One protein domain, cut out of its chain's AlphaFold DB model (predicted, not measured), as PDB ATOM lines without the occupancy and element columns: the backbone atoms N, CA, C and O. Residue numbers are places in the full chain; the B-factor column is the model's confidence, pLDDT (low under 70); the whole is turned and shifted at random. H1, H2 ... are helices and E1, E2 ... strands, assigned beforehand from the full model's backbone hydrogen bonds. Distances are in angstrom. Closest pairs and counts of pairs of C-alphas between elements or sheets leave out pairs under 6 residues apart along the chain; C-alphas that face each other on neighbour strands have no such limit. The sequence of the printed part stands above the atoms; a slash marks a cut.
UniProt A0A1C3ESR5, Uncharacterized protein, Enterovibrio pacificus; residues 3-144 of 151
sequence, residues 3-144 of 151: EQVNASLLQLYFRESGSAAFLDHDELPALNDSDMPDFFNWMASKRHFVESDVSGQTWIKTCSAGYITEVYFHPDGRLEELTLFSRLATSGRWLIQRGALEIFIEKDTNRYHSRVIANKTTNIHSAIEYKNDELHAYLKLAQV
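Overview. This is residues 3 to 144 of the 151 residues of an uncharacterized protein of Enterovibrio pacificus (UniProt A0A1C3ESR5). This is a closed barrel of eight antiparallel strands that follow round the ring in chain order, with the helix H1 packed across the outside of its wall over E6 and E7. A second helix, H2, lies farther out and crosses H1, and residues 45 to 56 lead from it back to the barrel. The printed part has 142 residues, with two named helices and then eight named strands, in the order H1 H2 E1 E2 E3 E4 E5 E6 E7 E8. The class is mixed, helices and strands, and E1 to E8 form a meander, each strand the antiparallel neighbour of the one before, with E8 beside E1 closing the ring. The whole is compact, with a radius of gyration of the C-alphas of 15.0 A, and spans 46 by 31 by 26 A.

Along the chain. Begin with the barrel at C-alpha 57, at (-56.396, 6.619, 32.773), where E1 starts; it runs over residues 57 to 63. Read on to E2, residues 68 to 73, E3, residues 78 to 83, and E4, residues 89 to 97, which is 25.2 A long from first to last C-alpha. E5 holds residues 100 to 107 and measures 22.6 A; E6, residues 110 to 119, measures 28.2 A. E7, residues 124 to 131, measures 22.2 A, and E8, residues 134 to 143, measures 26.7 A, bends by 50 degrees at residue 138 and ends at C-alpha 143, at (-55.535, 13.637, 33.619). Now go back to C-alpha 3 at (-40.942, 10.360, 57.022): from there H1 runs over residues 3 to 16, 19.9 A. H2 takes residues 36 to 44 and measures 12.1 A.

Arrangement. Start at the closure of the barrel, where E8 and E1 are antiparallel, at 137 degrees between their directions; look there for N 60 and O 142, 2.8 A apart. On the other side of E1 lies E2, with N 59 and O 71 at 2.8 A. Go round the ring through the hairpins: E2 and E3 have N 70 and O 82 at 2.8 A, E3 and E4 have N 81 and O 90 at 2.8 A, and E4 and E5 have N 102 and O 95 at 2.8 A. E5 and E6 have N 112 and O 105 at 2.8 A, E6 and E7 have N 117 and O 126 at 2.8 A, and E7 and E8 have N 129 and O 137 at 2.8 A. H1 is on the barrel, outside it, at a height over the sheet of 9.2 A. It lies over E7 and, only just, over E6, with 3 C-alphas falling on E6, and runs across the strands, at 67 degrees to E7 on the local plane. Its closest C-alphas to E7 are those of Ser 8 and Ile 128, 7.2 A. H1 touches H2 with residues 9 to 13 alone, about perpendicular at 80 degrees; the closest C-alphas are those of Tyr 13 and Phe 39, 6.7 A. H2 is not on the barrel. In both H1 and H2 every O i to N i+4 pair is within hydrogen-bond range.

Size, cuts and confidence. The two C-alphas farthest apart are those of Asp 33 and Ser 86, 47.9 A. The printed part runs from residue 3 to 144 and has no cut. Look for the long links from H1 to H2, 19 residues, and from H2 to E1, 12 residues; within the second, residues 46 to 47 pair antiparallel with residues 118 to 119 of E6. The links between successive strands are tight. The mean pLDDT of the printed part is 93.6, and residues 3 to 5 are under 70.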
ATOM      1  N   GLU A   3     -41.944   9.329  57.305       61.19
ATOM      2  CA  GLU A   3     -40.942  10.360  57.022       61.19
ATOM      3  C   GLU A   3     -40.797  10.750  55.541       61.19
ATOM      4  O   GLU A   3     -40.809  11.936  55.233       61.19
ATOM      5  N   GLN A   4     -40.770   9.788  54.610       60.56
ATOM      6  CA  GLN A   4     -40.644  10.085  53.170       60.56
ATOM      7  C   GLN A   4     -41.830  10.881  52.609       60.56
ATOM      8  O   GLN A   4     -41.650  11.732  51.746       60.56
ATOM      9  N   VAL A   5     -43.052  10.630  53.097       61.44
ATOM     10  CA  VAL A   5     -44.234  11.387  52.644       61.44
ATOM     11  C   VAL A   5     -44.137  12.834  53.108       61.44
ATOM     12  O   VAL A   5     -44.404  13.751  52.335       61.44
ATOM     13  N   ASN A   6     -43.711  13.027  54.356       79.81
ATOM     14  CA  ASN A   6     -43.524  14.349  54.936       79.81
ATOM     15  C   ASN A   6     -42.429  15.128  54.202       79.81
ATOM     16  O   ASN A   6     -42.613  16.310  53.925       79.81
ATOM     17  N   ALA A   7     -41.334  14.463  53.826       87.06
ATOM     18  CA  ALA A   7     -40.247  15.106  53.103       87.06
ATOM     19  C   ALA A   7     -40.674  15.576  51.705       87.06
ATOM     20  O   ALA A   7     -40.480  16.742  51.379       87.06
ATOM     21  N   SER A   8     -41.353  14.744  50.909       89.06
ATOM     22  CA  SER A   8     -41.816  15.176  49.579       89.06
ATOM     23  C   SER A   8     -42.885  16.273  49.639       89.06
ATOM     24  O   SER A   8     -42.919  17.141  48.768       89.06
ATOM     25  N   LEU A   9     -43.744  16.276  50.667       93.38
ATOM     26  CA  LEU A   9     -44.664  17.395  50.912       93.38
ATOM     27  C   LEU A   9     -43.896  18.690  51.190       93.38
ATOM     28  O   LEU A   9     -44.257  19.734  50.656       93.38
ATOM     29  N   LEU A  10     -42.829  18.617  51.984       92.94
ATOM     30  CA  LEU A  10     -42.006  19.774  52.314       92.94
ATOM     31  C   LEU A  10     -41.204  20.282  51.101       92.94
ATOM     32  O   LEU A  10     -41.188  21.486  50.854       92.94
ATOM     33  N   GLN A  11     -40.634  19.384  50.289       94.50
ATOM     34  CA  GLN A  11     -39.976  19.738  49.021       94.50
ATOM     35  C   GLN A  11     -40.928  20.489  48.092       94.50
ATOM     36  O   GLN A  11     -40.599  21.554  47.568       94.50
ATOM     37  N   LEU A  12     -42.137  19.952  47.908       95.69
ATOM     38  CA  LEU A  12     -43.147  20.586  47.072       95.69
ATOM     39  C   LEU A  12     -43.624  21.917  47.653       95.69
ATOM     40  O   LEU A  12     -43.839  22.847  46.883       95.69
ATOM     41  N   TYR A  13     -43.755  22.038  48.974       95.06
ATOM     42  CA  TYR A  13     -44.083  23.311  49.608       95.06
ATOM     43  C   TYR A  13     -43.032  24.379  49.302       95.06
ATOM     44  O   TYR A  13     -43.392  25.437  48.798       95.06
ATOM     45  N   PHE A  14     -41.743  24.107  49.535       93.12
ATOM     46  CA  PHE A  14     -40.682  25.078  49.245       93.12
ATOM     47  C   PHE A  14     -40.591  25.424  47.758       93.12
ATOM     48  O   PHE A  14     -40.357  26.581  47.401       93.12
ATOM     49  N   ARG A  15     -40.852  24.446  46.887       94.81
ATOM     50  CA  ARG A  15     -40.874  24.664  45.442       94.81
ATOM     51  C   ARG A  15     -42.063  25.498  44.970       94.81
ATOM     52  O   ARG A  15     -41.942  26.211  43.978       94.81
ATOM     53  N   GLU A  16     -43.206  25.387  45.634       93.50
ATOM     54  CA  GLU A  16     -44.448  26.081  45.268       93.50
ATOM     55  C   GLU A  16     -44.683  27.374  46.060       93.50
ATOM     56  O   GLU A  16     -45.581  28.143  45.716       93.50
ATOM     57  N   SER A  17     -43.889  27.623  47.103       85.75
ATOM     58  CA  SER A  17     -43.902  28.858  47.883       85.75
ATOM     59  C   SER A  17     -43.077  29.960  47.212       85.75
ATOM     60  O   SER A  17     -42.411  29.748  46.196       85.75
ATOM     61  N   GLY A  18     -43.093  31.160  47.797       71.62
ATOM     62  CA  GLY A  18     -42.429  32.343  47.236       71.62
ATOM     63  C   GLY A  18     -40.918  32.206  47.002       71.62
ATOM     64  O   GLY A  18     -40.366  32.988  46.233       71.62
ATOM     65  N   SER A  19     -40.249  31.219  47.612       76.94
ATOM     66  CA  SER A  19     -38.822  30.948  47.381       76.94
ATOM     67  C   SER A  19     -38.540  30.203  46.071       76.94
ATOM     68  O   SER A  19     -37.435  30.298  45.537       76.94
ATOM     69  N   ALA A  20     -39.523  29.446  45.566       83.12
ATOM     70  CA  ALA A  20     -39.387  28.511  44.453       83.12
ATOM     71  C   ALA A  20     -38.168  27.564  44.559       83.12
ATOM     72  O   ALA A  20     -37.661  27.086  43.536       83.12
ATOM     73  N   ALA A  21     -37.687  27.278  45.772       87.44
ATOM     74  CA  ALA A  21     -36.486  26.480  45.987       87.44
ATOM     75  C   ALA A  21     -36.711  25.021  45.555       87.44
ATOM     76  O   ALA A  21     -37.763  24.437  45.809       87.44
ATOM     77  N   PHE A  22     -35.731  24.432  44.872       91.38
ATOM     78  CA  PHE A  22     -35.755  23.028  44.463       91.38
ATOM     79  C   PHE A  22     -34.649  22.305  45.227       91.38
ATOM     80  O   PHE A  22     -33.490  22.395  44.842       91.38
ATOM     81  N   LEU A  23     -35.029  21.710  46.358       91.94
ATOM     82  CA  LEU A  23     -34.127  21.205  47.396       91.94
ATOM     83  C   LEU A  23     -34.239  19.692  47.499       91.94
ATOM     84  O   LEU A  23     -35.357  19.173  47.398       91.94
ATOM     85  N   ASP A  24     -33.125  19.004  47.740       92.12
ATOM     86  CA  ASP A  24     -33.133  17.575  48.075       92.12
ATOM     87  C   ASP A  24     -33.498  17.364  49.563       92.12
ATOM     88  O   ASP A  24     -33.666  18.319  50.324       92.12
ATOM     89  N   HIS A  25     -33.704  16.117  49.985       88.25
ATOM     90  CA  HIS A  25     -34.157  15.728  51.318       88.25
ATOM     91  C   HIS A  25     -33.208  16.172  52.432       88.25
ATOM     92  O   HIS A  25     -33.669  16.529  53.515       88.25
ATOM     93  N   ASP A  26     -31.903  16.121  52.186       87.50
ATOM     94  CA  ASP A  26     -30.851  16.513  53.125       87.50
ATOM     95  C   ASP A  26     -30.668  18.036  53.219       87.50
ATOM     96  O   ASP A  26     -30.108  18.530  54.197       87.50
ATOM     97  N   GLU A  27     -31.205  18.783  52.254       90.12
ATOM     98  CA  GLU A  27     -31.178  20.248  52.202       90.12
ATOM     99  C   GLU A  27     -32.463  20.895  52.743       90.12
ATOM    100  O   GLU A  27     -32.556  22.124  52.824       90.12
ATOM    101  N   LEU A  28     -33.470  20.092  53.105       88.06
ATOM    102  CA  LEU A  28     -34.753  20.590  53.595       88.06
ATOM    103  C   LEU A  28     -34.583  21.352  54.918       88.06
ATOM    104  O   LEU A  28     -34.227  20.750  55.937       88.06
ATOM    105  N   PRO A  29     -34.897  22.659  54.961       86.44
ATOM    106  CA  PRO A  29     -34.856  23.395  56.210       86.44
ATOM    107  C   PRO A  29     -36.023  22.970  57.105       86.44
ATOM    108  O   PRO A  29     -37.106  22.602  56.640       86.44
ATOM    109  N   ALA A  30     -35.820  23.069  58.417       85.44
ATOM    110  CA  ALA A  30     -36.919  22.945  59.362       85.44
ATOM    111  C   ALA A  30     -37.925  24.086  59.143       85.44
ATOM    112  O   ALA A  30     -37.533  25.241  58.961       85.44
ATOM    113  N   LEU A  31     -39.222  23.770  59.200       84.06
ATOM    114  CA  LEU A  31     -40.263  24.795  59.230       84.06
ATOM    115  C   LEU A  31     -40.114  25.613  60.515       84.06
ATOM    116  O   LEU A  31     -40.119  25.056  61.612       84.06
ATOM    117  N   ASN A  32     -39.979  26.928  60.374       83.56
ATOM    118  CA  ASN A  32     -40.040  27.843  61.507       83.56
ATOM    119  C   ASN A  32     -41.506  28.165  61.860       83.56
ATOM    120  O   ASN A  32     -42.432  27.883  61.092       83.56
ATOM    121  N   ASP A  33     -41.717  28.790  63.018       84.19
ATOM    122  CA  ASP A  33     -43.057  29.131  63.507       84.19
ATOM    123  C   ASP A  33     -43.822  30.078  62.564       84.19
ATOM    124  O   ASP A  33     -45.051  30.034  62.521       84.19
ATOM    125  N   SER A  34     -43.118  30.911  61.787       83.81
ATOM    126  CA  SER A  34     -43.747  31.817  60.816       83.81
ATOM    127  C   SER A  34     -44.223  31.123  59.538       83.81
ATOM    128  O   SER A  34     -45.235  31.542  58.987       83.81
ATOM    129  N   ASP A  35     -43.555  30.055  59.096       84.19
ATOM    130  CA  ASP A  35     -43.888  29.328  57.861       84.19
ATOM    131  C   ASP A  35     -44.955  28.246  58.086       84.19
ATOM    132  O   ASP A  35     -45.623  27.808  57.148       84.19
ATOM    133  N   MET A  36     -45.134  27.803  59.335       88.44
ATOM    134  CA  MET A  36     -46.082  26.748  59.706       88.44
ATOM    135  C   MET A  36     -47.524  27.023  59.237       88.44
ATOM    136  O   MET A  36     -48.107  26.128  58.618       88.44
ATOM    137  N   PRO A  37     -48.130  28.209  59.463       91.81
ATOM    138  CA  PRO A  37     -49.490  28.487  58.999       91.81
ATOM    139  C   PRO A  37     -49.651  28.344  57.481       91.81
ATOM    140  O   PRO A  37     -50.612  27.724  57.017       91.81
ATOM    141  N   ASP A  38     -48.694  28.858  56.710       91.62
ATOM    142  CA  ASP A  38     -48.720  28.802  55.247       91.62
ATOM    143  C   ASP A  38     -48.512  27.377  54.737       91.62
ATOM    144  O   ASP A  38     -49.224  26.933  53.831       91.62
ATOM    145  N   PHE A  39     -47.625  26.615  55.378       92.00
ATOM    146  CA  PHE A  39     -47.462  25.193  55.107       92.00
ATOM    147  C   PHE A  39     -48.752  24.407  55.364       92.00
ATOM    148  O   PHE A  39     -49.173  23.632  54.504       92.00
ATOM    149  N   PHE A  40     -49.428  24.615  56.500       92.31
ATOM    150  CA  PHE A  40     -50.691  23.932  56.797       92.31
ATOM    151  C   PHE A  40     -51.797  24.309  55.809       92.31
ATOM    152  O   PHE A  40     -52.528  23.428  55.348       92.31
ATOM    153  N   ASN A  41     -51.890  25.584  55.426       93.31
ATOM    154  CA  ASN A  41     -52.826  26.042  54.400       93.31
ATOM    155  C   ASN A  41     -52.534  25.392  53.038       93.31
ATOM    156  O   ASN A  41     -53.441  24.889  52.368       93.31
ATOM    157  N   TRP A  42     -51.261  25.337  52.641       94.69
ATOM    158  CA  TRP A  42     -50.830  24.672  51.415       94.69
ATOM    159  C   TRP A  42     -51.097  23.163  51.461       94.69
ATOM    160  O   TRP A  42     -51.605  22.598  50.488       94.69
ATOM    161  N   MET A  43     -50.819  22.499  52.582       94.12
ATOM    162  CA  MET A  43     -51.052  21.066  52.772       94.12
ATOM    163  C   MET A  43     -52.547  20.752  52.761       94.12
ATOM    164  O   MET A  43     -52.961  19.755  52.172       94.12
ATOM    165  N   ALA A  44     -53.380  21.642  53.304       95.00
ATOM    166  CA  ALA A  44     -54.825  21.509  53.233       95.00
ATOM    167  C   ALA A  44     -55.331  21.501  51.785       95.00
ATOM    168  O   ALA A  44     -56.411  20.972  51.564       95.00
ATOM    169  N   SER A  45     -54.597  22.030  50.796       94.88
ATOM    170  CA  SER A  45     -54.944  21.924  49.363       94.88
ATOM    171  C   SER A  45     -54.626  20.563  48.728       94.88
ATOM    172  O   SER A  45     -54.952  20.334  47.561       94.88
ATOM    173  N   LYS A  46     -53.983  19.657  49.465       96.56
ATOM    174  CA  LYS A  46     -53.623  18.321  48.992       96.56
ATOM    175  C   LYS A  46     -54.672  17.294  49.405       96.56
ATOM    176  O   LYS A  46     -55.487  17.526  50.297       96.56
ATOM    177  N   ARG A  47     -54.677  16.161  48.711       96.69
ATOM    178  CA  ARG A  47     -55.498  14.989  49.041       96.69
ATOM    179  C   ARG A  47     -54.693  13.717  48.808       96.69
ATOM    180  O   ARG A  47     -53.612  13.765  48.230       96.69
ATOM    181  N   HIS A  48     -55.235  12.582  49.227       97.00
ATOM    182  CA  HIS A  48     -54.693  11.289  48.830       97.00
ATOM    183  C   HIS A  48     -55.248  10.872  47.468       97.00
ATOM    184  O   HIS A  48     -56.410  11.154  47.158       97.00
ATOM    185  N   PHE A  49     -54.421  10.188  46.683       97.38
ATOM    186  CA  PHE A  49     -54.893   9.377  45.572       97.38
ATOM    187  C   PHE A  49     -55.586   8.115  46.084       97.38
ATOM    188  O   PHE A  49     -55.157   7.503  47.068       97.38
ATOM    189  N   VAL A  50     -56.631   7.714  45.371       96.56
ATOM    190  CA  VAL A  50     -57.225   6.377  45.391       96.56
ATOM    191  C   VAL A  50     -57.027   5.726  44.025       96.56
ATOM    192  O   VAL A  50     -56.778   6.408  43.038       96.56
ATOM    193  N   GLU A  51     -57.120   4.401  43.944       96.88
ATOM    194  CA  GLU A  51     -56.785   3.669  42.713       96.88
ATOM    195  C   GLU A  51     -57.614   4.114  41.502       96.88
ATOM    196  O   GLU A  51     -57.073   4.275  40.410       96.88
ATOM    197  N   SER A  52     -58.896   4.425  41.714       95.94
ATOM    198  CA  SER A  52     -59.788   4.939  40.672       95.94
ATOM    199  C   SER A  52     -59.407   6.325  40.150       95.94
ATOM    200  O   SER A  52     -59.935   6.723  39.121       95.94
ATOM    201  N   ASP A  53     -58.523   7.068  40.827       96.31
ATOM    202  CA  ASP A  53     -57.970   8.316  40.291       96.31
ATOM    203  C   ASP A  53     -56.948   8.063  39.173       96.31
ATOM    204  O   ASP A  53     -56.676   8.969  38.396       96.31
ATOM    205  N   VAL A  54     -56.329   6.881  39.109       97.81
ATOM    206  CA  VAL A  54     -55.142   6.645  38.266       97.81
ATOM    207  C   VAL A  54     -55.357   5.484  37.300       97.81
ATOM    208  O   VAL A  54     -55.070   5.609  36.113       97.81
ATOM    209  N   SER A  55     -55.879   4.366  37.799       97.88
ATOM    210  CA  SER A  55     -56.004   3.110  37.060       97.88
ATOM    211  C   SER A  55     -56.867   3.255  35.805       97.88
ATOM    212  O   SER A  55     -57.994   3.746  35.869       97.88
ATOM    213  N   GLY A  56     -56.338   2.813  34.664       96.56
ATOM    214  CA  GLY A  56     -57.011   2.864  33.366       96.56
ATOM    215  C   GLY A  56     -57.120   4.265  32.766       96.56
ATOM    216  O   GLY A  56     -57.953   4.474  31.887       96.56
ATOM    217  N   GLN A  57     -56.324   5.231  33.233       96.56
ATOM    218  CA  GLN A  57     -56.396   6.619  32.773       96.56
ATOM    219  C   GLN A  57     -55.139   7.066  32.030       96.56
ATOM    220  O   GLN A  57     -54.026   6.613  32.308       96.56
ATOM    221  N   THR A  58     -55.332   8.032  31.130       97.62
ATOM    222  CA  THR A  58     -54.265   8.727  30.401       97.62
ATOM    223  C   THR A  58     -54.023  10.101  31.005       97.62
ATOM    224  O   THR A  58     -54.963  10.827  31.322       97.62
ATOM    225  N   TRP A  59     -52.761  10.459  31.193       98.38
ATOM    226  CA  TRP A  59     -52.330  11.699  31.823       98.38
ATOM    227  C   TRP A  59     -51.276  12.391  30.961       98.38
ATOM    228  O   TRP A  59     -50.512  11.739  30.258       98.38
ATOM    229  N   ILE A  60     -51.186  13.714  31.057       98.38
ATOM    230  CA  ILE A  60     -50.020  14.473  30.604       98.38
ATOM    231  C   ILE A  60     -49.075  14.653  31.784       98.38
ATOM    232  O   ILE A  60     -49.510  15.047  32.866       98.38
ATOM    233  N   LYS A  61     -47.784  14.417  31.561       98.25
ATOM    234  CA  LYS A  61     -46.688  14.725  32.481       98.25
ATOM    235  C   LYS A  61     -45.779  15.758  31.823       98.25
ATOM    236  O   LYS A  61     -45.382  15.603  30.673       98.25
ATOM    237  N   THR A  62     -45.443  16.817  32.550       97.88
ATOM    238  CA  THR A  62     -44.470  17.821  32.109       97.88
ATOM    239  C   THR A  62     -43.505  18.170  33.226       97.88
ATOM    240  O   THR A  62     -43.869  18.132  34.400       97.88
ATOM    241  N   CYS A  63     -42.286  18.558  32.867       94.81
ATOM    242  CA  CYS A  63     -41.279  19.015  33.820       94.81
ATOM    243  C   CYS A  63     -40.869  20.472  33.585       94.81
ATOM    244  O   CYS A  63     -41.148  21.059  32.540       94.81
ATOM    245  N   SER A  64     -40.153  21.045  34.554       89.25
ATOM    246  CA  SER A  64     -39.600  22.406  34.449       89.25
ATOM    247  C   SER A  64     -38.632  22.632  33.273       89.25
ATOM    248  O   SER A  64     -38.465  23.771  32.852       89.25
ATOM    249  N   ALA A  65     -38.047  21.571  32.702       86.62
ATOM    250  CA  ALA A  65     -37.207  21.645  31.502       86.62
ATOM    251  C   ALA A  65     -38.005  21.576  30.179       86.62
ATOM    252  O   ALA A  65     -37.413  21.606  29.104       86.62
ATOM    253  N   GLY A  66     -39.339  21.476  30.236       86.38
ATOM    254  CA  GLY A  66     -40.211  21.506  29.057       86.38
ATOM    255  C   GLY A  66     -40.386  20.168  28.334       86.38
ATOM    256  O   GLY A  66     -40.992  20.137  27.264       86.38
ATOM    257  N   TYR A  67     -39.899  19.055  28.895       91.75
ATOM    258  CA  TYR A  67     -40.260  17.726  28.396       91.75
ATOM    259  C   TYR A  67     -41.717  17.431  28.730       91.75
ATOM    260  O   TYR A  67     -42.112  17.557  29.888       91.75
ATOM    261  N   ILE A  68     -42.484  17.017  27.719       97.25
ATOM    262  CA  ILE A  68     -43.909  16.702  27.836       97.25
ATOM    263  C   ILE A  68     -44.148  15.286  27.314       97.25
ATOM    264  O   ILE A  68     -43.790  14.956  26.175       97.25
ATOM    265  N   THR A  69     -44.770  14.459  28.142       97.75
ATOM    266  CA  THR A  69     -45.123  13.079  27.829       97.75
ATOM    267  C   THR A  69     -46.599  12.819  28.115       97.75
ATOM    268  O   THR A  69     -47.229  13.483  28.938       97.75
ATOM    269  N   GLU A  70     -47.162  11.865  27.390       97.94
ATOM    270  CA  GLU A  70     -48.422  11.210  27.700       97.94
ATOM    271  C   GLU A  70     -48.106   9.918  28.454       97.94
ATOM    272  O   GLU A  70     -47.207   9.184  28.049       97.94
ATOM    273  N   VAL A  71     -48.821   9.645  29.539       98.31
ATOM    274  CA  VAL A  71     -48.645   8.452  30.369       98.31
ATOM    275  C   VAL A  71     -49.979   7.736  30.489       98.31
ATOM    276  O   VAL A  71     -50.966   8.347  30.891       98.31
ATOM    277  N   TYR A  72     -50.008   6.447  30.174       98.19
ATOM    278  CA  TYR A  72     -51.153   5.583  30.421       98.19
ATOM    279  C   TYR A  72     -50.857   4.635  31.582       98.19
ATOM    280  O   TYR A  72     -49.849   3.927  31.579       98.19
ATOM    281  N   PHE A  73     -51.742   4.620  32.577       98.38
ATOM    282  CA  PHE A  73     -51.610   3.797  33.776       98.38
ATOM    283  C   PHE A  73     -52.481   2.546  33.656       98.38
ATOM    284  O   PHE A  73     -53.696   2.600  33.832       98.38
ATOM    285  N   HIS A  74     -51.874   1.397  33.366       98.38
ATOM    286  CA  HIS A  74     -52.610   0.141  33.241       98.38
ATOM    287  C   HIS A  74     -53.100  -0.358  34.608       98.38
ATOM    288  O   HIS A  74     -52.365  -0.241  35.592       98.38
ATOM    289  N   PRO A  75     -54.276  -1.009  34.681       97.75
ATOM    290  CA  PRO A  75     -54.791  -1.576  35.932       97.75
ATOM    291  C   PRO A  75     -53.915  -2.649  36.593       97.75
ATOM    292  O   PRO A  75     -54.091  -2.941  37.767       97.75
ATOM    293  N   ASP A  76     -52.969  -3.239  35.861       97.62
ATOM    294  CA  ASP A  76     -52.028  -4.242  36.377       97.62
ATOM    295  C   ASP A  76     -50.779  -3.627  37.047       97.62
ATOM    296  O   ASP A  76     -49.848  -4.349  37.411       97.62
ATOM    297  N   GLY A  77     -50.737  -2.298  37.199       97.88
ATOM    298  CA  GLY A  77     -49.610  -1.572  37.783       97.88
ATOM    299  C   GLY A  77     -48.475  -1.274  36.800       97.88
ATOM    300  O   GLY A  77     -47.466  -0.694  37.203       97.88
ATOM    301  N   ARG A  78     -48.595  -1.630  35.514       98.44
ATOM    302  CA  ARG A  78     -47.680  -1.146  34.467       98.44
ATOM    303  C   ARG A  78     -48.081   0.250  34.007       98.44
ATOM    304  O   ARG A  78     -49.239   0.648  34.105       98.44
ATOM    305  N   LEU A  79     -47.127   0.989  33.459       98.25
ATOM    306  CA  LEU A  79     -47.411   2.209  32.707       98.25
ATOM    307  C   LEU A  79     -46.659   2.219  31.382       98.25
ATOM    308  O   LEU A  79     -45.562   1.664  31.273       98.25
ATOM    309  N   GLU A  80     -47.244   2.913  30.418       97.88
ATOM    310  CA  GLU A  80     -46.623   3.270  29.148       97.88
ATOM    311  C   GLU A  80     -46.516   4.789  29.079       97.88
ATOM    312  O   GLU A  80     -47.454   5.504  29.425       97.88
ATOM    313  N   GLU A  81     -45.363   5.288  28.657       97.75
ATOM    314  CA  GLU A  81     -45.098   6.709  28.504       97.75
ATOM    315  C   GLU A  81     -44.633   6.998  27.077       97.75
ATOM    316  O   GLU A  81     -43.795   6.296  26.519       97.75
ATOM    317  N   LEU A  82     -45.182   8.049  26.475       97.38
ATOM    318  CA  LEU A  82     -44.888   8.472  25.114       97.38
ATOM    319  C   LEU A  82     -44.549   9.956  25.121       97.38
ATOM    320  O   LEU A  82     -45.322  10.771  25.617       97.38
ATOM    321  N   THR A  83     -43.431  10.358  24.515       96.81
ATOM    322  CA  THR A  83     -43.204  11.793  24.251       96.81
ATOM    323  C   THR A  83     -44.370  12.347  23.439       96.81
ATOM    324  O   THR A  83     -44.733  11.737  22.430       96.81
ATOM    325  N   LEU A  84     -44.923  13.498  23.831       96.50
ATOM    326  CA  LEU A  84     -46.217  13.943  23.308       96.50
ATOM    327  C   LEU A  84     -46.226  14.102  21.777       96.50
ATOM    328  O   LEU A  84     -47.185  13.700  21.126       96.50
ATOM    329  N   PHE A  85     -45.134  14.617  21.204       95.19
ATOM    330  CA  PHE A  85     -45.022  14.881  19.765       95.19
ATOM    331  C   PHE A  85     -44.375  13.734  18.981       95.19
ATOM    332  O   PHE A  85     -44.957  13.230  18.028       95.19
ATOM    333  N   SER A  86     -43.174  13.300  19.375       95.50
ATOM    334  CA  SER A  86     -42.410  12.277  18.642       95.50
ATOM    335  C   SER A  86     -42.836  10.838  18.937       95.50
ATOM    336  O   SER A  86     -42.331   9.920  18.298       95.50
ATOM    337  N   ARG A  87     -43.735  10.632  19.910       96.44
ATOM    338  CA  ARG A  87     -44.255   9.318  20.326       96.44
ATOM    339  C   ARG A  87     -43.169   8.276  20.651       96.44
ATOM    340  O   ARG A  87     -43.387   7.081  20.495       96.44
ATOM    341  N   LEU A  88     -41.999   8.717  21.116       95.44
ATOM    342  CA  LEU A  88     -40.956   7.831  21.625       95.44
ATOM    343  C   LEU A  88     -41.437   7.190  22.923       95.44
ATOM    344  O   LEU A  88     -41.822   7.912  23.843       95.44
ATOM    345  N   ALA A  89     -41.404   5.860  22.964       95.31
ATOM    346  CA  ALA A  89     -41.959   5.069  24.049       95.31
ATOM    347  C   ALA A  89     -40.944   4.775  25.160       95.31
ATOM    348  O   ALA A  89     -39.776   4.474  24.904       95.31
ATOM    349  N   THR A  90     -41.438   4.800  26.388       95.81
ATOM    350  CA  THR A  90     -40.831   4.270  27.608       95.81
ATOM    351  C   THR A  90     -41.898   3.502  28.381       95.81
ATOM    352  O   THR A  90     -43.097   3.691  28.186       95.81
ATOM    353  N   SER A  91     -41.478   2.597  29.255       96.81
ATOM    354  CA  SER A  91     -42.397   1.815  30.082       96.81
ATOM    355  C   SER A  91     -41.937   1.812  31.525       96.81
ATOM    356  O   SER A  91     -40.755   2.001  31.820       96.81
ATOM    357  N   GLY A  92     -42.870   1.552  32.425       98.12
ATOM    358  CA  GLY A  92     -42.591   1.584  33.843       98.12
ATOM    359  C   GLY A  92     -43.631   0.860  34.672       98.12
ATOM    360  O   GLY A  92     -44.427   0.057  34.176       98.12
ATOM    361  N   ARG A  93     -43.630   1.182  35.960       98.56
ATOM    362  CA  ARG A  93     -44.601   0.695  36.933       98.56
ATOM    363  C   ARG A  93     -45.120   1.836  37.782       98.56
ATOM    364  O   ARG A  93     -44.410   2.813  38.014       98.56
ATOM    365  N   TRP A  94     -46.339   1.682  38.270       98.75
ATOM    366  CA  TRP A  94     -46.947   2.611  39.202       98.75
ATOM    367  C   TRP A  94     -47.618   1.875  40.354       98.75
ATOM    368  O   TRP A  94     -48.002   0.712  40.241       98.75
ATOM    369  N   LEU A  95     -47.749   2.571  41.478       98.38
ATOM    370  CA  LEU A  95     -48.609   2.159  42.580       98.38
ATOM    371  C   LEU A  95     -49.025   3.368  43.410       98.38
ATOM    372  O   LEU A  95     -48.365   4.406  43.387       98.38
ATOM    373  N   ILE A  96     -50.085   3.219  44.199       97.94
ATOM    374  CA  ILE A  96     -50.411   4.192  45.241       97.94
ATOM    375  C   ILE A  96     -49.795   3.729  46.554       97.94
ATOM    376  O   ILE A  96     -50.110   2.654  47.062       97.94
ATOM    377  N   GLN A  97     -48.938   4.563  47.137       95.81
ATOM    378  CA  GLN A  97     -48.294   4.285  48.413       95.81
ATOM    379  C   GLN A  97     -48.471   5.464  49.367       95.81
ATOM    380  O   GLN A  97     -48.005   6.576  49.115       95.81
ATOM    381  N   ARG A  98     -49.133   5.213  50.506       91.88
ATOM    382  CA  ARG A  98     -49.440   6.236  51.528       91.88
ATOM    383  C   ARG A  98     -50.137   7.471  50.934       91.88
ATOM    384  O   ARG A  98     -49.782   8.600  51.249       91.88
ATOM    385  N   GLY A  99     -51.095   7.242  50.035       93.75
ATOM    386  CA  GLY A  99     -51.892   8.303  49.416       93.75
ATOM    387  C   GLY A  99     -51.186   9.117  48.327       93.75
ATOM    388  O   GLY A  99     -51.804  10.033  47.794       93.75
ATOM    389  N   ALA A 100     -49.938   8.800  47.970       96.94
ATOM    390  CA  ALA A 100     -49.253   9.372  46.810       96.94
ATOM    391  C   ALA A 100     -49.180   8.351  45.671       96.94
ATOM    392  O   ALA A 100     -49.205   7.147  45.926       96.94
ATOM    393  N   LEU A 101     -49.062   8.837  44.438       98.25
ATOM    394  CA  LEU A 101     -48.808   8.007  43.266       98.25
ATOM    395  C   LEU A 101     -47.293   7.917  43.055       98.25
ATOM    396  O   LEU A 101     -46.633   8.932  42.847       98.25
ATOM    397  N   GLU A 102     -46.758   6.702  43.111       98.31
ATOM    398  CA  GLU A 102     -45.376   6.399  42.752       98.31
ATOM    399  C   GLU A 102     -45.299   5.995  41.287       98.31
ATOM    400  O   GLU A 102     -46.090   5.172  40.828       98.31
ATOM    401  N   ILE A 103     -44.320   6.537  40.575       98.50
ATOM    402  CA  ILE A 103     -44.044   6.236  39.172       98.50
ATOM    403  C   ILE A 103     -42.575   5.847  39.064       98.50
ATOM    404  O   ILE A 103     -41.702   6.621  39.449       98.50
ATOM    405  N   PHE A 104     -42.310   4.671  38.505       98.44
ATOM    406  CA  PHE A 104     -40.967   4.148  38.270       98.44
ATOM    407  C   PHE A 104     -40.776   3.897  36.784       98.44
ATOM    408  O   PHE A 104     -41.539   3.130  36.198       98.44
ATOM    409  N   ILE A 105     -39.759   4.507  36.180       97.19
ATOM    410  CA  ILE A 105     -39.427   4.325  34.762       97.19
ATOM    411  C   ILE A 105     -37.959   3.941  34.644       97.19
ATOM    412  O   ILE A 105     -37.086   4.595  35.211       97.19
ATOM    413  N   GLU A 106     -37.686   2.899  33.868       93.06
ATOM    414  CA  GLU A 106     -36.330   2.493  33.512       93.06
ATOM    415  C   GLU A 106     -36.110   2.805  32.031       93.06
ATOM    416  O   GLU A 106     -36.883   2.385  31.169       93.06
ATOM    417  N   LYS A 107     -35.068   3.584  31.733       89.31
ATOM    418  CA  LYS A 107     -34.676   3.932  30.366       89.31
ATOM    419  C   LYS A 107     -33.163   3.855  30.240       89.31
ATOM    420  O   LYS A 107     -32.446   4.681  30.812       89.31
ATOM    421  N   ASP A 108     -32.696   2.894  29.452       90.94
ATOM    422  CA  ASP A 108     -31.278   2.572  29.309       90.94
ATOM    423  C   ASP A 108     -30.649   2.304  30.690       90.94
ATOM    424  O   ASP A 108     -31.087   1.414  31.412       90.94
ATOM    425  N   THR A 109     -29.654   3.093  31.093       93.06
ATOM    426  CA  THR A 109     -29.011   3.008  32.413       93.06
ATOM    427  C   THR A 109     -29.649   3.919  33.463       93.06
ATOM    428  O   THR A 109     -29.137   4.010  34.575       93.06
ATOM    429  N   ASN A 110     -30.713   4.647  33.117       95.06
ATOM    430  CA  ASN A 110     -31.342   5.620  34.002       95.06
ATOM    431  C   ASN A 110     -32.600   5.049  34.651       95.06
ATOM    432  O   ASN A 110     -33.468   4.496  33.974       95.06
ATOM    433  N   ARG A 111     -32.716   5.263  35.959       96.62
ATOM    434  CA  ARG A 111     -33.892   4.937  36.764       96.62
ATOM    435  C   ARG A 111     -34.531   6.235  37.220       96.62
ATOM    436  O   ARG A 111     -33.872   7.029  37.885       96.62
ATOM    437  N   TYR A 112     -35.786   6.444  36.861       97.12
ATOM    438  CA  TYR A 112     -36.564   7.600  37.276       97.12
ATOM    439  C   TYR A 112     -37.590   7.172  38.311       97.12
ATOM    440  O   TYR A 112     -38.293   6.177  38.117       97.12
ATOM    441  N   HIS A 113     -37.690   7.937  39.391       97.75
ATOM    442  CA  HIS A 113     -38.705   7.760  40.418       97.75
ATOM    443  C   HIS A 113     -39.399   9.092  40.661       97.75
ATOM    444  O   HIS A 113     -38.771  10.048  41.103       97.75
ATOM    445  N   SER A 114     -40.695   9.154  40.365       97.50
ATOM    446  CA  SER A 114     -41.528  10.309  40.688       97.50
ATOM    447  C   SER A 114     -42.520   9.972  41.785       97.50
ATOM    448  O   SER A 114     -43.258   8.991  41.674       97.50
ATOM    449  N   ARG A 115     -42.597  10.841  42.796       97.50
ATOM    450  CA  ARG A 115     -43.635  10.792  43.828       97.50
ATOM    451  C   ARG A 115     -44.620  11.936  43.630       97.50
ATOM    452  O   ARG A 115     -44.290  13.100  43.865       97.50
ATOM    453  N   VAL A 116     -45.831  11.605  43.196       98.19
ATOM    454  CA  VAL A 116     -46.878  12.570  42.845       98.19
ATOM    455  C   VAL A 116     -47.826  12.783  44.022       98.19
ATOM    456  O   VAL A 116     -48.412  11.835  44.550       98.19
ATOM    457  N   ILE A 117     -48.027  14.045  44.398       97.88
ATOM    458  CA  ILE A 117     -48.981  14.465  45.423       97.88
ATOM    459  C   ILE A 117     -50.220  15.060  44.755       97.88
ATOM    460  O   ILE A 117     -50.138  16.005  43.960       97.88
ATOM    461  N   ALA A 118     -51.385  14.510  45.102       97.69
ATOM    462  CA  ALA A 118     -52.649  14.943  44.536       97.69
ATOM    463  C   ALA A 118     -53.043  16.335  45.043       97.69
ATOM    464  O   ALA A 118     -52.902  16.682  46.218       97.69
ATOM    465  N   ASN A 119     -53.619  17.106  44.133       97.38
ATOM    466  CA  ASN A 119     -54.228  18.395  44.403       97.38
ATOM    467  C   ASN A 119     -55.744  18.193  44.548       97.38
ATOM    468  O   ASN A 119     -56.341  17.408  43.808       97.38
ATOM    469  N   LYS A 120     -56.364  18.859  45.527       96.81
ATOM    470  CA  LYS A 120     -57.810  18.762  45.771       96.81
ATOM    471  C   LYS A 120     -58.634  19.812  45.024       96.81
ATOM    472  O   LYS A 120     -59.841  19.649  44.906       96.81
ATOM    473  N   THR A 121     -58.017  20.916  44.606       93.75
ATOM    474  CA  THR A 121     -58.698  22.075  44.011       93.75
ATOM    475  C   THR A 121     -58.642  22.078  42.489       93.75
ATOM    476  O   THR A 121     -59.520  22.652  41.852       93.75
ATOM    477  N   THR A 122     -57.635  21.437  41.895       94.50
ATOM    478  CA  THR A 122     -57.475  21.330  40.440       94.50
ATOM    479  C   THR A 122     -57.096  19.910  40.035       94.50
ATOM    480  O   THR A 122     -56.565  19.143  40.838       94.50
ATOM    481  N   ASN A 123     -57.294  19.589  38.757       95.19
ATOM    482  CA  ASN A 123     -56.810  18.353  38.136       95.19
ATOM    483  C   ASN A 123     -55.309  18.418  37.767       95.19
ATOM    484  O   ASN A 123     -54.850  17.704  36.884       95.19
ATOM    485  N   ILE A 124     -54.549  19.334  38.378       97.88
ATOM    486  CA  ILE A 124     -53.112  19.492  38.144       97.88
ATOM    487  C   ILE A 124     -52.385  19.122  39.433       97.88
ATOM    488  O   ILE A 124     -52.492  19.790  40.464       97.88
ATOM    489  N   HIS A 125     -51.641  18.033  39.365       98.31
ATOM    490  CA  HIS A 125     -50.887  17.441  40.456       98.31
ATOM    491  C   HIS A 125     -49.409  17.789  40.334       98.31
ATOM    492  O   HIS A 125     -48.936  18.179  39.264       98.31
ATOM    493  N   SER A 126     -48.683  17.658  41.438       98.12
ATOM    494  CA  SER A 126     -47.269  18.022  41.506       98.12
ATOM    495  C   SER A 126     -46.437  16.829  41.927       98.12
ATOM    496  O   SER A 126     -46.883  16.030  42.749       98.12
ATOM    497  N   ALA A 127     -45.221  16.729  41.405       97.75
ATOM    498  CA  ALA A 127     -44.287  15.693  41.816       97.75
ATOM    499  C   ALA A 127     -42.851  16.204  41.852       97.75
ATOM    500  O   ALA A 127     -42.501  17.183  41.188       97.75
ATOM    501  N   ILE A 128     -42.036  15.490  42.616       96.69
ATOM    502  CA  ILE A 128     -40.582  15.542  42.531       96.69
ATOM    503  C   ILE A 128     -40.138  14.248  41.854       96.69
ATOM    504  O   ILE A 128     -40.621  13.171  42.211       96.69
ATOM    505  N   GLU A 129     -39.258  14.372  40.870       96.69
ATOM    506  CA  GLU A 129     -38.623  13.260  40.176       96.69
ATOM    507  C   GLU A 129     -37.154  13.178  40.574       96.69
ATOM    508  O   GLU A 129     -36.445  14.188  40.570       96.69
ATOM    509  N   TYR A 130     -36.715  11.962  40.870       96.62
ATOM    510  CA  TYR A 130     -35.320  11.587  41.029       96.62
ATOM    511  C   TYR A 130     -34.876  10.799  39.814       96.62
ATOM    512  O   TYR A 130     -35.647  10.019  39.249       96.62
ATOM    513  N   LYS A 131     -33.613  10.968  39.444       96.06
ATOM    514  CA  LYS A 131     -32.941  10.196  38.410       96.06
ATOM    515  C   LYS A 131     -31.695   9.587  39.022       96.06
ATOM    516  O   LYS A 131     -30.799  10.311  39.426       96.06
ATOM    517  N   ASN A 132     -31.624   8.261  39.049       96.25
ATOM    518  CA  ASN A 132     -30.525   7.522  39.675       96.25
ATOM    519  C   ASN A 132     -30.261   7.979  41.117       96.25
ATOM    520  O   ASN A 132     -29.112   8.142  41.503       96.25
ATOM    521  N   ASP A 133     -31.338   8.169  41.882       93.44
ATOM    522  CA  ASP A 133     -31.301   8.595  43.286       93.44
ATOM    523  C   ASP A 133     -30.829  10.052  43.507       93.44
ATOM    524  O   ASP A 133     -30.694  10.478  44.648       93.44
ATOM    525  N   GLU A 134     -30.671  10.845  42.438       95.12
ATOM    526  CA  GLU A 134     -30.373  12.283  42.495       95.12
ATOM    527  C   GLU A 134     -31.606  13.122  42.142       95.12
ATOM    528  O   GLU A 134     -32.344  12.791  41.202       95.12
ATOM    529  N   LEU A 135     -31.827  14.223  42.867       95.19
ATOM    530  CA  LEU A 135     -32.907  15.163  42.582       95.19
ATOM    531  C   LEU A 135     -32.833  15.657  41.129       95.19
ATOM    532  O   LEU A 135     -31.840  16.244  40.699       95.19
ATOM    533  N   HIS A 136     -33.902  15.437  40.362       95.12
ATOM    534  CA  HIS A 136     -33.867  15.631  38.915       95.12
ATOM    535  C   HIS A 136     -34.811  16.719  38.416       95.12
ATOM    536  O   HIS A 136     -34.383  17.626  37.700       95.12
ATOM    537  N   ALA A 137     -36.101  16.631  38.748       95.69
ATOM    538  CA  ALA A 137     -37.083  17.551  38.187       95.69
ATOM    539  C   ALA A 137     -38.296  17.803  39.082       95.69
ATOM    540  O   ALA A 137     -38.796  16.924  39.778       95.69
ATOM    541  N   TYR A 138     -38.824  19.023  38.986       97.00
ATOM    542  CA  TYR A 138     -40.177  19.349  39.415       97.00
ATOM    543  C   TYR A 138     -41.159  19.088  38.272       97.00
ATOM    544  O   TYR A 138     -40.958  19.587  37.155       97.00
ATOM    545  N   LEU A 139     -42.217  18.331  38.562       98.00
ATOM    546  CA  LEU A 139     -43.207  17.900  37.583       98.00
ATOM    547  C   LEU A 139     -44.600  18.460  37.869       98.00
ATOM    548  O   LEU A 139     -45.009  18.619  39.023       98.00
ATOM    549  N   LYS A 140     -45.359  18.646  36.788       98.19
ATOM    550  CA  LYS A 140     -46.815  18.784  36.800       98.19
ATOM    551  C   LYS A 140     -47.444  17.646  36.013       98.19
ATOM    552  O   LYS A 140     -46.961  17.304  34.935       98.19
ATOM    553  N   LEU A 141     -48.521  17.082  36.550       98.56
ATOM    554  CA  LEU A 141     -49.277  16.030  35.886       98.56
ATOM    555  C   LEU A 141     -50.771  16.340  35.899       98.56
ATOM    556  O   LEU A 141     -51.270  16.860  36.892       98.56
ATOM    557  N   ALA A 142     -51.482  16.015  34.823       98.12
ATOM    558  CA  ALA A 142     -52.928  16.206  34.737       98.12
ATOM    559  C   ALA A 142     -53.587  15.085  33.935       98.12
ATOM    560  O   ALA A 142     -53.060  14.687  32.896       98.12
ATOM    561  N   GLN A 143     -54.749  14.608  34.385       96.62
ATOM    562  CA  GLN A 143     -55.535  13.637  33.619       96.62
ATOM    563  C   GLN A 143     -56.000  14.253  32.296       96.62
ATOM    564  O   GLN A 143     -56.485  15.389  32.258       96.62
ATOM    565  N   VAL A 144     -55.889  13.481  31.220       95.06
ATOM    566  CA  VAL A 144     -56.489  13.794  29.926       95.06
ATOM    567  C   VAL A 144     -57.970  13.448  30.002       95.06
ATOM    568  O   VAL A 144     -58.351  12.396  30.514       95.06
TER     569      VAL A 144